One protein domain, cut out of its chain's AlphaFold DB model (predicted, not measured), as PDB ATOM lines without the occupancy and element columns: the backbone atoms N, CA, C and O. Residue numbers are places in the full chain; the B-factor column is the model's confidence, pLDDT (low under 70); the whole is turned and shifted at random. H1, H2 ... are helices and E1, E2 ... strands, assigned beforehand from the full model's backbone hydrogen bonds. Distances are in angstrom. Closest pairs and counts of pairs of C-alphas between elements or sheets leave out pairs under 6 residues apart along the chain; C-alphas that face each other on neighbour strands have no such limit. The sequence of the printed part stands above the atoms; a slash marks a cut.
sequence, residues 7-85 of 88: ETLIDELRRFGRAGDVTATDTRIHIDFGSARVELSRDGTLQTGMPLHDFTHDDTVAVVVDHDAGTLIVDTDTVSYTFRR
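This is residues 7 to 85 of the 88 residues of an uncharacterized protein of Haloarculaceae archaeon HSR-Est (UniProt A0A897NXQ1). Two antiparallel sheets, E1 to E5 and the smaller E6 to E8, are loosely and partly face to face, with H1 tucked between them at the side of E1 and E6. At the other side, residues 58 to 61 pass from E5 to E6. The printed part has 79 residues with one named helix, then eight named strands, mixed in class; the sheets' orders are E1 E2 E3 E4 E5 and E6 E7 E8. The whole is compact and rounded, with a radius of gyration of the C-alphas of 11.6 A and spans of 28 by 25 by 22 A.

Start at the larger sheet, a meander, each strand the antiparallel neighbour of the one before: E1, residues 22 to 24, E2, 28 to 32, E3, 37 to 41, E4, 46 to 50, and E5, 53 to 57. Within hydrogen-bond range you find, among others, N 23 and O 30 at 2.9 A, N 29 and O 40 at 2.8 A, N 39 and O 47 at 2.7 A, and N 55 and O 48 at 2.7 A. H1, residues 7 to 16, is on one face of this sheet, making two layers with it, at a height over the sheet of 9.0 A. It is over E1 and runs along the strands, at 6 degrees to E1 on the local plane; their closest C-alphas, of Arg 14 and Val 22, are 5.7 A apart. The second meander is E6, residues 62 to 66, E7, 71 to 75, and E8, 80 to 84, with N 64 and O 73 at 2.9 A and N 72 and O 83 at 2.8 A. H1 is on this sheet too, over E6, at a height of 10.1 A and slantwise to the strands, at 37 degrees to E6 on the local plane. E3 and E7, for instance, are apart. In H1 every O i to N i+4 pair is within hydrogen-bond range.

Find C-alpha 7 at (33.497, -29.275, 23.284); from there H1 runs 14.2 A to Phe 16. E4 covers 13.8 A and E5 13.6 A, while E1 has 6.5 A. E8 ends at C-alpha 84, (31.782, -50.139, 29.185).

The two C-alphas farthest apart, of Thr 8 and Leu 52, are 31.6 A apart. The printed part has no cut, and its links are tight. Look for pLDDT under 70 at residues 18 to 20 and 60; the mean of the printed part is 83.7.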
ATOM      1  N   GLU A   7      34.834 -29.156  23.885       86.19
ATOM      2  CA  GLU A   7      33.497 -29.275  23.284       86.19
ATOM      3  C   GLU A   7      33.350 -30.571  22.476       86.19
ATOM      4  O   GLU A   7      32.371 -31.295  22.644       86.19
ATOM      5  N   THR A   8      34.372 -30.932  21.696       88.31
ATOM      6  CA  THR A   8      34.423 -32.212  20.975       88.31
ATOM      7  C   THR A   8      34.367 -33.396  21.938       88.31
ATOM      8  O   THR A   8      33.705 -34.392  21.653       88.31
ATOM      9  N   LEU A   9      34.992 -33.283  23.116       86.38
ATOM     10  CA  LEU A   9      34.931 -34.324  24.144       86.38
ATOM     11  C   LEU A   9      33.533 -34.510  24.693       86.38
ATOM     12  O   LEU A   9      33.078 -35.643  24.841       86.38
ATOM     13  N   ILE A  10      32.841 -33.408  24.956       88.56
ATOM     14  CA  ILE A  10      31.454 -33.448  25.398       88.56
ATOM     15  C   ILE A  10      30.583 -34.155  24.355       88.56
ATOM     16  O   ILE A  10      29.785 -35.017  24.729       88.56
ATOM     17  N   ASP A  11      30.729 -33.829  23.072       89.12
ATOM     18  CA  ASP A  11      29.921 -34.433  22.006       89.12
ATOM     19  C   ASP A  11      30.185 -35.935  21.847       89.12
ATOM     20  O   ASP A  11      29.240 -36.732  21.805       89.12
ATOM     21  N   GLU A  12      31.452 -36.349  21.848       90.06
ATOM     22  CA  GLU A  12      31.826 -37.763  21.761       90.06
ATOM     23  C   GLU A  12      31.329 -38.564  22.973       90.06
ATOM     24  O   GLU A  12      30.787 -39.663  22.817       90.06
ATOM     25  N   LEU A  13      31.420 -38.006  24.183       88.88
ATOM     26  CA  LEU A  13      30.919 -38.656  25.395       88.88
ATOM     27  C   LEU A  13      29.387 -38.725  25.425       88.88
ATOM     28  O   LEU A  13      28.826 -39.764  25.774       88.88
ATOM     29  N   ARG A  14      28.683 -37.666  25.012       88.44
ATOM     30  CA  ARG A  14      27.212 -37.678  24.895       88.44
ATOM     31  C   ARG A  14      26.727 -38.731  23.908       88.44
ATOM     32  O   ARG A  14      25.712 -39.386  24.160       88.44
ATOM     33  N   ARG A  15      27.447 -38.898  22.796       88.12
ATOM     34  CA  ARG A  15      27.197 -39.969  21.827       88.12
ATOM     35  C   ARG A  15      27.442 -41.342  22.449       88.12
ATOM     36  O   ARG A  15      26.658 -42.258  22.212       88.12
ATOM     37  N   PHE A  16      28.495 -41.473  23.253       85.88
ATOM     38  CA  PHE A  16      28.857 -42.719  23.914       85.88
ATOM     39  C   PHE A  16      27.797 -43.171  24.931       85.88
ATOM     40  O   PHE A  16      27.333 -44.305  24.843       85.88
ATOM     41  N   GLY A  17      27.364 -42.289  25.835       78.06
ATOM     42  CA  GLY A  17      26.405 -42.589  26.908       78.06
ATOM     43  C   GLY A  17      24.924 -42.396  26.554       78.06
ATOM     44  O   GLY A  17      24.137 -42.162  27.457       78.06
ATOM     45  N   ARG A  18      24.540 -42.384  25.263       69.12
ATOM     46  CA  ARG A  18      23.153 -42.169  24.773       69.12
ATOM     47  C   ARG A  18      22.331 -41.166  25.612       69.12
ATOM     48  O   ARG A  18      21.401 -41.552  26.302       69.12
ATOM     49  N   ALA A  19      22.634 -39.872  25.498       56.25
ATOM     50  CA  ALA A  19      21.793 -38.749  25.960       56.25
ATOM     51  C   ALA A  19      21.002 -38.982  27.276       56.25
ATOM     52  O   ALA A  19      19.782 -39.137  27.272       56.25
ATOM     53  N   GLY A  20      21.705 -38.947  28.404       65.31
ATOM     54  CA  GLY A  20      21.116 -38.998  29.748       65.31
ATOM     55  C   GLY A  20      22.176 -39.253  30.814       65.31
ATOM     56  O   GLY A  20      22.193 -38.582  31.841       65.31
ATOM     57  N   ASP A  21      23.135 -40.119  30.488       81.75
ATOM     58  CA  ASP A  21      24.207 -40.526  31.401       81.75
ATOM     59  C   ASP A  21      25.361 -39.515  31.472       81.75
ATOM     60  O   ASP A  21      26.210 -39.591  32.356       81.75
ATOM     61  N   VAL A  22      25.392 -38.535  30.561       87.88
ATOM     62  CA  VAL A  22      26.433 -37.500  30.492       87.88
ATOM     63  C   VAL A  22      25.857 -36.128  30.816       87.88
ATOM     64  O   VAL A  22      25.053 -35.581  30.060       87.88
ATOM     65  N   THR A  23      26.339 -35.533  31.905       89.06
ATOM     66  CA  THR A  23      26.079 -34.137  32.275       89.06
ATOM     67  C   THR A  23      27.367 -33.336  32.113       89.06
ATOM     68  O   THR A  23      28.396 -33.709  32.663       89.06
ATOM     69  N   ALA A  24      27.334 -32.234  31.365       89.81
ATOM     70  CA  ALA A  24      28.519 -31.420  31.096       89.81
ATOM     71  C   ALA A  24      28.261 -29.933  31.352       89.81
ATOM     72  O   ALA A  24      27.191 -29.417  31.023       89.81
ATOM     73  N   THR A  25      29.268 -29.261  31.903       89.31
ATOM     74  CA  THR A  25      29.372 -27.808  32.074       89.31
ATOM     75  C   THR A  25      30.625 -27.290  31.358       89.31
ATOM     76  O   THR A  25      31.413 -28.057  30.799       89.31
ATOM     77  N   ASP A  26      30.861 -25.978  31.407       86.94
ATOM     78  CA  ASP A  26      32.062 -25.348  30.842       86.94
ATOM     79  C   ASP A  26      33.384 -25.819  31.474       86.94
ATOM     80  O   ASP A  26      34.457 -25.580  30.911       86.94
ATOM     81  N   THR A  27      33.315 -26.449  32.652       88.81
ATOM     82  CA  THR A  27      34.482 -26.814  33.470       88.81
ATOM     83  C   THR A  27      34.508 -28.267  33.926       88.81
ATOM     84  O   THR A  27      35.572 -28.725  34.338       88.81
ATOM     85  N   ARG A  28      33.385 -28.995  33.872       90.88
ATOM     86  CA  ARG A  28      33.292 -30.379  34.357       90.88
ATOM     87  C   ARG A  28      32.386 -31.228  33.473       90.88
ATOM     88  O   ARG A  28      31.322 -30.781  33.055       90.88
ATOM     89  N   ILE A  29      32.783 -32.470  33.242       91.00
ATOM     90  CA  ILE A  29      31.964 -33.515  32.625       91.00
ATOM     91  C   ILE A  29      31.757 -34.605  33.670       91.00
ATOM     92  O   ILE A  29      32.722 -35.047  34.280       91.00
ATOM     93  N   HIS A  30      30.516 -35.029  33.866       90.56
ATOM     94  CA  HIS A  30      30.129 -36.166  34.690       90.56
ATOM     95  C   HIS A  30      29.487 -37.225  33.801       90.56
ATOM     96  O   HIS A  30      28.574 -36.919  33.032       90.56
ATOM     97  N   ILE A  31      29.938 -38.465  33.945       88.25
ATOM     98  CA  ILE A  31      29.398 -39.642  33.279       88.25
ATOM     99  C   ILE A  31      28.980 -40.641  34.350       88.25
ATOM    100  O   ILE A  31      29.794 -41.035  35.189       88.25
ATOM    101  N   ASP A  32      27.722 -41.055  34.299       86.81
ATOM    102  CA  ASP A  32      27.167 -42.097  35.149       86.81
ATOM    103  C   ASP A  32      27.177 -43.446  34.416       86.81
ATOM    104  O   ASP A  32      26.733 -43.564  33.278       86.81
ATOM    105  N   PHE A  33      27.722 -44.473  35.062       81.06
ATOM    106  CA  PHE A  33      27.743 -45.855  34.580       81.06
ATOM    107  C   PHE A  33      26.916 -46.776  35.495       81.06
ATOM    108  O   PHE A  33      27.180 -47.977  35.594       81.06
ATOM    109  N   GLY A  34      25.951 -46.224  36.234       81.38
ATOM    110  CA  GLY A  34      25.134 -46.902  37.236       81.38
ATOM    111  C   GLY A  34      25.909 -47.235  38.512       81.38
ATOM    112  O   GLY A  34      25.690 -46.643  39.565       81.38
ATOM    113  N   SER A  35      26.821 -48.208  38.441       81.06
ATOM    114  CA  SER A  35      27.656 -48.625  39.579       81.06
ATOM    115  C   SER A  35      29.027 -47.952  39.614       81.06
ATOM    116  O   SER A  35      29.813 -48.225  40.518       81.06
ATOM    117  N   ALA A  36      29.342 -47.125  38.624       83.44
ATOM    118  CA  ALA A  36      30.575 -46.359  38.561       83.44
ATOM    119  C   ALA A  36      30.288 -44.953  38.033       83.44
ATOM    120  O   ALA A  36      29.286 -44.729  37.359       83.44
ATOM    121  N   ARG A  37      31.183 -44.015  38.320       87.31
ATOM    122  CA  ARG A  37      31.136 -42.659  37.772       87.31
ATOM    123  C   ARG A  37      32.498 -42.239  37.258       87.31
ATOM    124  O   ARG A  37      33.525 -42.676  37.784       87.31
ATOM    125  N   VAL A  38      32.496 -41.378  36.253       87.75
ATOM    126  CA  VAL A  38      33.688 -40.694  35.753       87.75
ATOM    127  C   VAL A  38      33.396 -39.207  35.733       87.75
ATOM    128  O   VAL A  38      32.414 -38.762  35.149       87.75
ATOM    129  N   GLU A  39      34.261 -38.434  36.365       90.69
ATOM    130  CA  GLU A  39      34.229 -36.987  36.365       90.69
ATOM    131  C   GLU A  39      35.555 -36.471  35.834       90.69
ATOM    132  O   GLU A  39      36.623 -36.855  36.307       90.69
ATOM    133  N   LEU A  40      35.476 -35.599  34.841       88.50
ATOM    134  CA  LEU A  40      36.629 -34.964  34.236       88.50
ATOM    135  C   LEU A  40      36.481 -33.463  34.405       88.50
ATOM    136  O   LEU A  40      35.445 -32.895  34.057       88.50
ATOM    137  N   SER A  41      37.511 -32.824  34.930       88.56
ATOM    138  CA  SER A  41      37.612 -31.377  35.024       88.56
ATOM    139  C   SER A  41      38.452 -30.847  33.867       88.56
ATOM    140  O   SER A  41      39.387 -31.489  33.389       88.56
ATOM    141  N   ARG A  42      38.138 -29.632  33.421       86.56
ATOM    142  CA  ARG A  42      38.847 -28.971  32.316       86.56
ATOM    143  C   ARG A  42      40.314 -28.656  32.630       86.56
ATOM    144  O   ARG A  42      41.093 -28.421  31.712       86.56
ATOM    145  N   ASP A  43      40.682 -28.643  33.907       84.31
ATOM    146  CA  ASP A  43      42.054 -28.458  34.382       84.31
ATOM    147  C   ASP A  43      42.917 -29.728  34.310       84.31
ATOM    148  O   ASP A  43      44.118 -29.639  34.540       84.31
ATOM    149  N   GLY A  44      42.339 -30.879  33.951       78.69
ATOM    150  CA  GLY A  44      43.052 -32.157  33.913       78.69
ATOM    151  C   GLY A  44      42.587 -33.161  34.951       78.69
ATOM    152  O   GLY A  44      42.803 -34.351  34.755       78.69
ATOM    153  N   THR A  45      41.900 -32.713  36.001       85.31
ATOM    154  CA  THR A  45      41.553 -33.594  37.115       85.31
ATOM    155  C   THR A  45      40.568 -34.671  36.675       85.31
ATOM    156  O   THR A  45      39.467 -34.371  36.208       85.31
ATOM    157  N   LEU A  46      40.934 -35.931  36.887       85.31
ATOM    158  CA  LEU A  46      40.049 -37.075  36.750       85.31
ATOM    159  C   LEU A  46      39.639 -37.567  38.133       85.31
ATOM    160  O   LEU A  46      40.480 -37.886  38.969       85.31
ATOM    161  N   GLN A  47      38.341 -37.732  38.340       87.56
ATOM    162  CA  GLN A  47      37.816 -38.510  39.449       87.56
ATOM    163  C   GLN A  47      36.996 -39.658  38.888       87.56
ATOM    164  O   GLN A  47      36.111 -39.463  38.063       87.56
ATOM    165  N   THR A  48      37.258 -40.872  39.331       86.25
ATOM    166  CA  THR A  48      36.401 -42.005  39.008       86.25
ATOM    167  C   THR A  48      36.235 -42.884  40.223       86.25
ATOM    168  O   THR A  48      37.103 -42.946  41.083       86.25
ATOM    169  N   GLY A  49      35.095 -43.543  40.339       78.19
ATOM    170  CA  GLY A  49      34.862 -44.397  41.482       78.19
ATOM    171  C   GLY A  49      33.643 -45.273  41.329       78.19
ATOM    172  O   GLY A  49      32.773 -45.033  40.494       78.19
ATOM    173  N   MET A  50      33.608 -46.285  42.178       80.75
ATOM    174  CA  MET A  50      32.483 -47.166  42.450       80.75
ATOM    175  C   MET A  50      32.047 -46.952  43.906       80.75
ATOM    176  O   MET A  50      32.797 -46.370  44.695       80.75
ATOM    177  N   PRO A  51      30.872 -47.447  44.324       76.50
ATOM    178  CA  PRO A  51      30.532 -47.504  45.737       76.50
ATOM    179  C   PRO A  51      31.683 -48.104  46.560       76.50
ATOM    180  O   PRO A  51      32.156 -49.199  46.263       76.50
ATOM    181  N   LEU A  52      32.109 -47.379  47.599       76.88
ATOM    182  CA  LEU A  52      33.215 -47.722  48.511       76.88
ATOM    183  C   LEU A  52      34.638 -47.636  47.920       76.88
ATOM    184  O   LEU A  52      35.586 -47.974  48.627       76.88
ATOM    185  N   HIS A  53      34.813 -47.166  46.681       77.19
ATOM    186  CA  HIS A  53      36.125 -46.981  46.054       77.19
ATOM    187  C   HIS A  53      36.155 -45.739  45.156       77.19
ATOM    188  O   HIS A  53      35.645 -45.779  44.041       77.19
ATOM    189  N   ASP A  54      36.828 -44.677  45.597       77.12
ATOM    190  CA  ASP A  54      37.111 -43.493  44.782       77.12
ATOM    191  C   ASP A  54      38.595 -43.451  44.381       77.12
ATOM    192  O   ASP A  54      39.485 -43.818  45.152       77.12
ATOM    193  N   PHE A  55      38.853 -42.979  43.168       80.94
ATOM    194  CA  PHE A  55      40.162 -42.708  42.592       80.94
ATOM    195  C   PHE A  55      40.167 -41.271  42.070       80.94
ATOM    196  O   PHE A  55      39.298 -40.880  41.291       80.94
ATOM    197  N   THR A  56      41.159 -40.493  42.489       82.19
ATOM    198  CA  THR A  56      41.399 -39.132  41.999       82.19
ATOM    199  C   THR A  56      42.797 -39.082  41.407       82.19
ATOM    200  O   THR A  56      43.741 -39.603  42.003       82.19
ATOM    201  N   HIS A  57      42.921 -38.453  40.245       81.38
ATOM    202  CA  HIS A  57      44.185 -38.173  39.592       81.38
ATOM    203  C   HIS A  57      44.204 -36.714  39.143       81.38
ATOM    204  O   HIS A  57      43.356 -36.296  38.356       81.38
ATOM    205  N   ASP A  58      45.158 -35.951  39.668       75.50
ATOM    206  CA  ASP A  58      45.238 -34.493  39.514       75.50
ATOM    207  C   ASP A  58      46.165 -34.055  38.356       75.50
ATOM    208  O   ASP A  58      46.609 -32.911  38.310       75.50
ATOM    209  N   ASP A  59      46.460 -34.957  37.416       71.69
ATOM    210  CA  ASP A  59      47.405 -34.749  36.311       71.69
ATOM    211  C   ASP A  59      46.784 -35.064  34.941       71.69
ATOM    212  O   ASP A  59      45.644 -35.512  34.829       71.69
ATOM    213  N   THR A  60      47.533 -34.799  33.865       67.12
ATOM    214  CA  THR A  60      47.042 -34.961  32.487       67.12
ATOM    215  C   THR A  60      46.654 -36.412  32.202       67.12
ATOM    216  O   THR A  60      47.509 -37.289  32.128       67.12
ATOM    217  N   VAL A  61      45.365 -36.648  31.954       74.88
ATOM    218  CA  VAL A  61      44.840 -37.964  31.570       74.88
ATOM    219  C   VAL A  61      44.577 -38.056  30.072       74.88
ATOM    220  O   VAL A  61      44.078 -37.116  29.444       74.88
ATOM    221  N   ALA A  62      44.873 -39.214  29.485       81.56
ATOM    222  CA  ALA A  62      44.457 -39.525  28.128       81.56
ATOM    223  C   ALA A  62      43.083 -40.201  28.162       81.56
ATOM    224  O   ALA A  62      42.900 -41.263  28.752       81.56
ATOM    225  N   VAL A  63      42.109 -39.580  27.494       82.12
ATOM    226  CA  VAL A  63      40.765 -40.142  27.330       82.12
ATOM    227  C   VAL A  63      40.597 -40.642  25.899       82.12
ATOM    228  O   VAL A  63      40.839 -39.903  24.930       82.12
ATOM    229  N   VAL A  64      40.185 -41.904  25.771       86.81
ATOM    230  CA  VAL A  64      39.898 -42.573  24.498       86.81
ATOM    231  C   VAL A  64      38.471 -43.108  24.531       86.81
ATOM    232  O   VAL A  64      38.121 -43.912  25.389       86.81
ATOM    233  N   VAL A  65      37.653 -42.660  23.581       87.75
ATOM    234  CA  VAL A  65      36.281 -43.140  23.388       87.75
ATOM    235  C   VAL A  65      36.276 -44.046  22.162       87.75
ATOM    236  O   VAL A  65      36.534 -43.579  21.056       87.75
ATOM    237  N   ASP A  66      35.996 -45.331  22.356       89.12
ATOM    238  CA  ASP A  66      35.824 -46.303  21.278       89.12
ATOM    239  C   ASP A  66      34.338 -46.654  21.149       89.12
ATOM    240  O   ASP A  66      33.748 -47.349  21.987       89.12
ATOM    241  N   HIS A  67      33.705 -46.128  20.098       87.44
ATOM    242  CA  HIS A  67      32.283 -46.354  19.846       87.44
ATOM    243  C   HIS A  67      31.983 -47.737  19.280       87.44
ATOM    244  O   HIS A  67      30.877 -48.231  19.517       87.44
ATOM    245  N   ASP A  68      32.925 -48.344  18.560       88.38
ATOM    246  CA  ASP A  68      32.762 -49.672  17.966       88.38
ATOM    247  C   ASP A  68      32.884 -50.757  19.042       88.38
ATOM    248  O   ASP A  68      32.074 -51.683  19.084       88.38
ATOM    249  N   ALA A  69      33.843 -50.608  19.961       87.19
ATOM    250  CA  ALA A  69      34.020 -51.504  21.102       87.19
ATOM    251  C   ALA A  69      33.070 -51.204  22.276       87.19
ATOM    252  O   ALA A  69      32.945 -52.024  23.187       87.19
ATOM    253  N   GLY A  70      32.422 -50.034  22.285       88.62
ATOM    254  CA  GLY A  70      31.567 -49.609  23.394       88.62
ATOM    255  C   GLY A  70      32.361 -49.379  24.682       88.62
ATOM    256  O   GLY A  70      31.869 -49.668  25.773       88.62
ATOM    257  N   THR A  71      33.589 -48.860  24.573       89.94
ATOM    258  CA  THR A  71      34.471 -48.619  25.722       89.94
ATOM    259  C   THR A  71      34.964 -47.181  25.822       89.94
ATOM    260  O   THR A  71      35.380 -46.584  24.834       89.94
ATOM    261  N   LEU A  72      34.995 -46.660  27.046       88.06
ATOM    262  CA  LEU A  72      35.735 -45.464  27.433       88.06
ATOM    263  C   LEU A  72      36.982 -45.914  28.190       88.06
ATOM    264  O   LEU A  72      36.873 -46.569  29.226       88.06
ATOM    265  N   ILE A  73      38.154 -45.556  27.686       88.44
ATOM    266  CA  ILE A  73      39.426 -45.841  28.339       88.44
ATOM    267  C   ILE A  73      39.971 -44.540  28.902       88.44
ATOM    268  O   ILE A  73      40.056 -43.529  28.198       88.44
ATOM    269  N   VAL A  74      40.332 -44.588  30.179       84.06
ATOM    270  CA  VAL A  74      41.045 -43.513  30.847       84.06
ATOM    271  C   VAL A  74      42.417 -44.023  31.231       84.06
ATOM    272  O   VAL A  74      42.538 -44.934  32.049       84.06
ATOM    273  N   ASP A  75      43.428 -43.440  30.603       83.00
ATOM    274  CA  ASP A  75      44.818 -43.833  30.750       83.00
ATOM    275  C   ASP A  75      45.587 -42.732  31.484       83.00
ATOM    276  O   ASP A  75      45.525 -41.551  31.119       83.00
ATOM    277  N   THR A  76      46.275 -43.127  32.549       79.00
ATOM    278  CA  THR A  76      47.229 -42.300  33.290       79.00
ATOM    279  C   THR A  76      48.597 -42.975  33.249       79.00
ATOM    280  O   THR A  76      48.700 -44.162  32.938       79.00
ATOM    281  N   ASP A  77      49.651 -42.274  33.666       76.81
ATOM    282  CA  ASP A  77      51.005 -42.849  33.722       76.81
ATOM    283  C   ASP A  77      51.124 -44.090  34.632       76.81
ATOM    284  O   ASP A  77      52.113 -44.821  34.577       76.81
ATOM    285  N   THR A  78      50.137 -44.324  35.503       75.12
ATOM    286  CA  THR A  78      50.180 -45.378  36.529       75.12
ATOM    287  C   THR A  78      49.061 -46.405  36.414       75.12
ATOM    288  O   THR A  78      49.233 -47.534  36.877       75.12
ATOM    289  N   VAL A  79      47.919 -46.049  35.821       79.56
ATOM    290  CA  VAL A  79      46.756 -46.933  35.747       79.56
ATOM    291  C   VAL A  79      45.916 -46.659  34.506       79.56
ATOM    292  O   VAL A  79      45.715 -45.516  34.107       79.56
ATOM    293  N   SER A  80      45.390 -47.737  33.928       84.31
ATOM    294  CA  SER A  80      44.444 -47.697  32.818       84.31
ATOM    295  C   SER A  80      43.116 -48.293  33.272       84.31
ATOM    296  O   SER A  80      43.072 -49.427  33.761       84.31
ATOM    297  N   TYR A  81      42.033 -47.533  33.131       83.69
ATOM    298  CA  TYR A  81      40.675 -47.965  33.454       83.69
ATOM    299  C   TYR A  81      39.833 -48.062  32.192       83.69
ATOM    300  O   TYR A  81      39.849 -47.170  31.350       83.69
ATOM    301  N   THR A  82      39.052 -49.137  32.077       88.38
ATOM    302  CA  THR A  82      38.093 -49.325  30.984       88.38
ATOM    303  C   THR A  82      36.676 -49.351  31.535       88.38
ATOM    304  O   THR A  82      36.324 -50.230  32.322       88.38
ATOM    305  N   PHE A  83      35.852 -48.421  31.069       85.94
ATOM    306  CA  PHE A  83      34.418 -48.368  31.327       85.94
ATOM    307  C   PHE A  83      33.678 -48.856  30.088       85.94
ATOM    308  O   PHE A  83      34.038 -48.507  28.965       85.94
ATOM    309  N   ARG A  84      32.645 -49.675  30.278       86.25
ATOM    310  CA  ARG A  84      31.782 -50.139  29.185       86.25
ATOM    311  C   ARG A  84      30.574 -49.234  29.057       86.25
ATOM    312  O   ARG A  84      30.156 -48.641  30.049       86.25
ATOM    313  N   ARG A  85      30.031 -49.131  27.847       83.50
ATOM    314  CA  ARG A  85      28.864 -48.304  27.557       83.50
ATOM    315  C   ARG A  85      27.728 -48.608  28.551       83.50
ATOM    316  O   ARG A  85      27.422 -49.781  28.773       83.50
TER     317      ARG A  85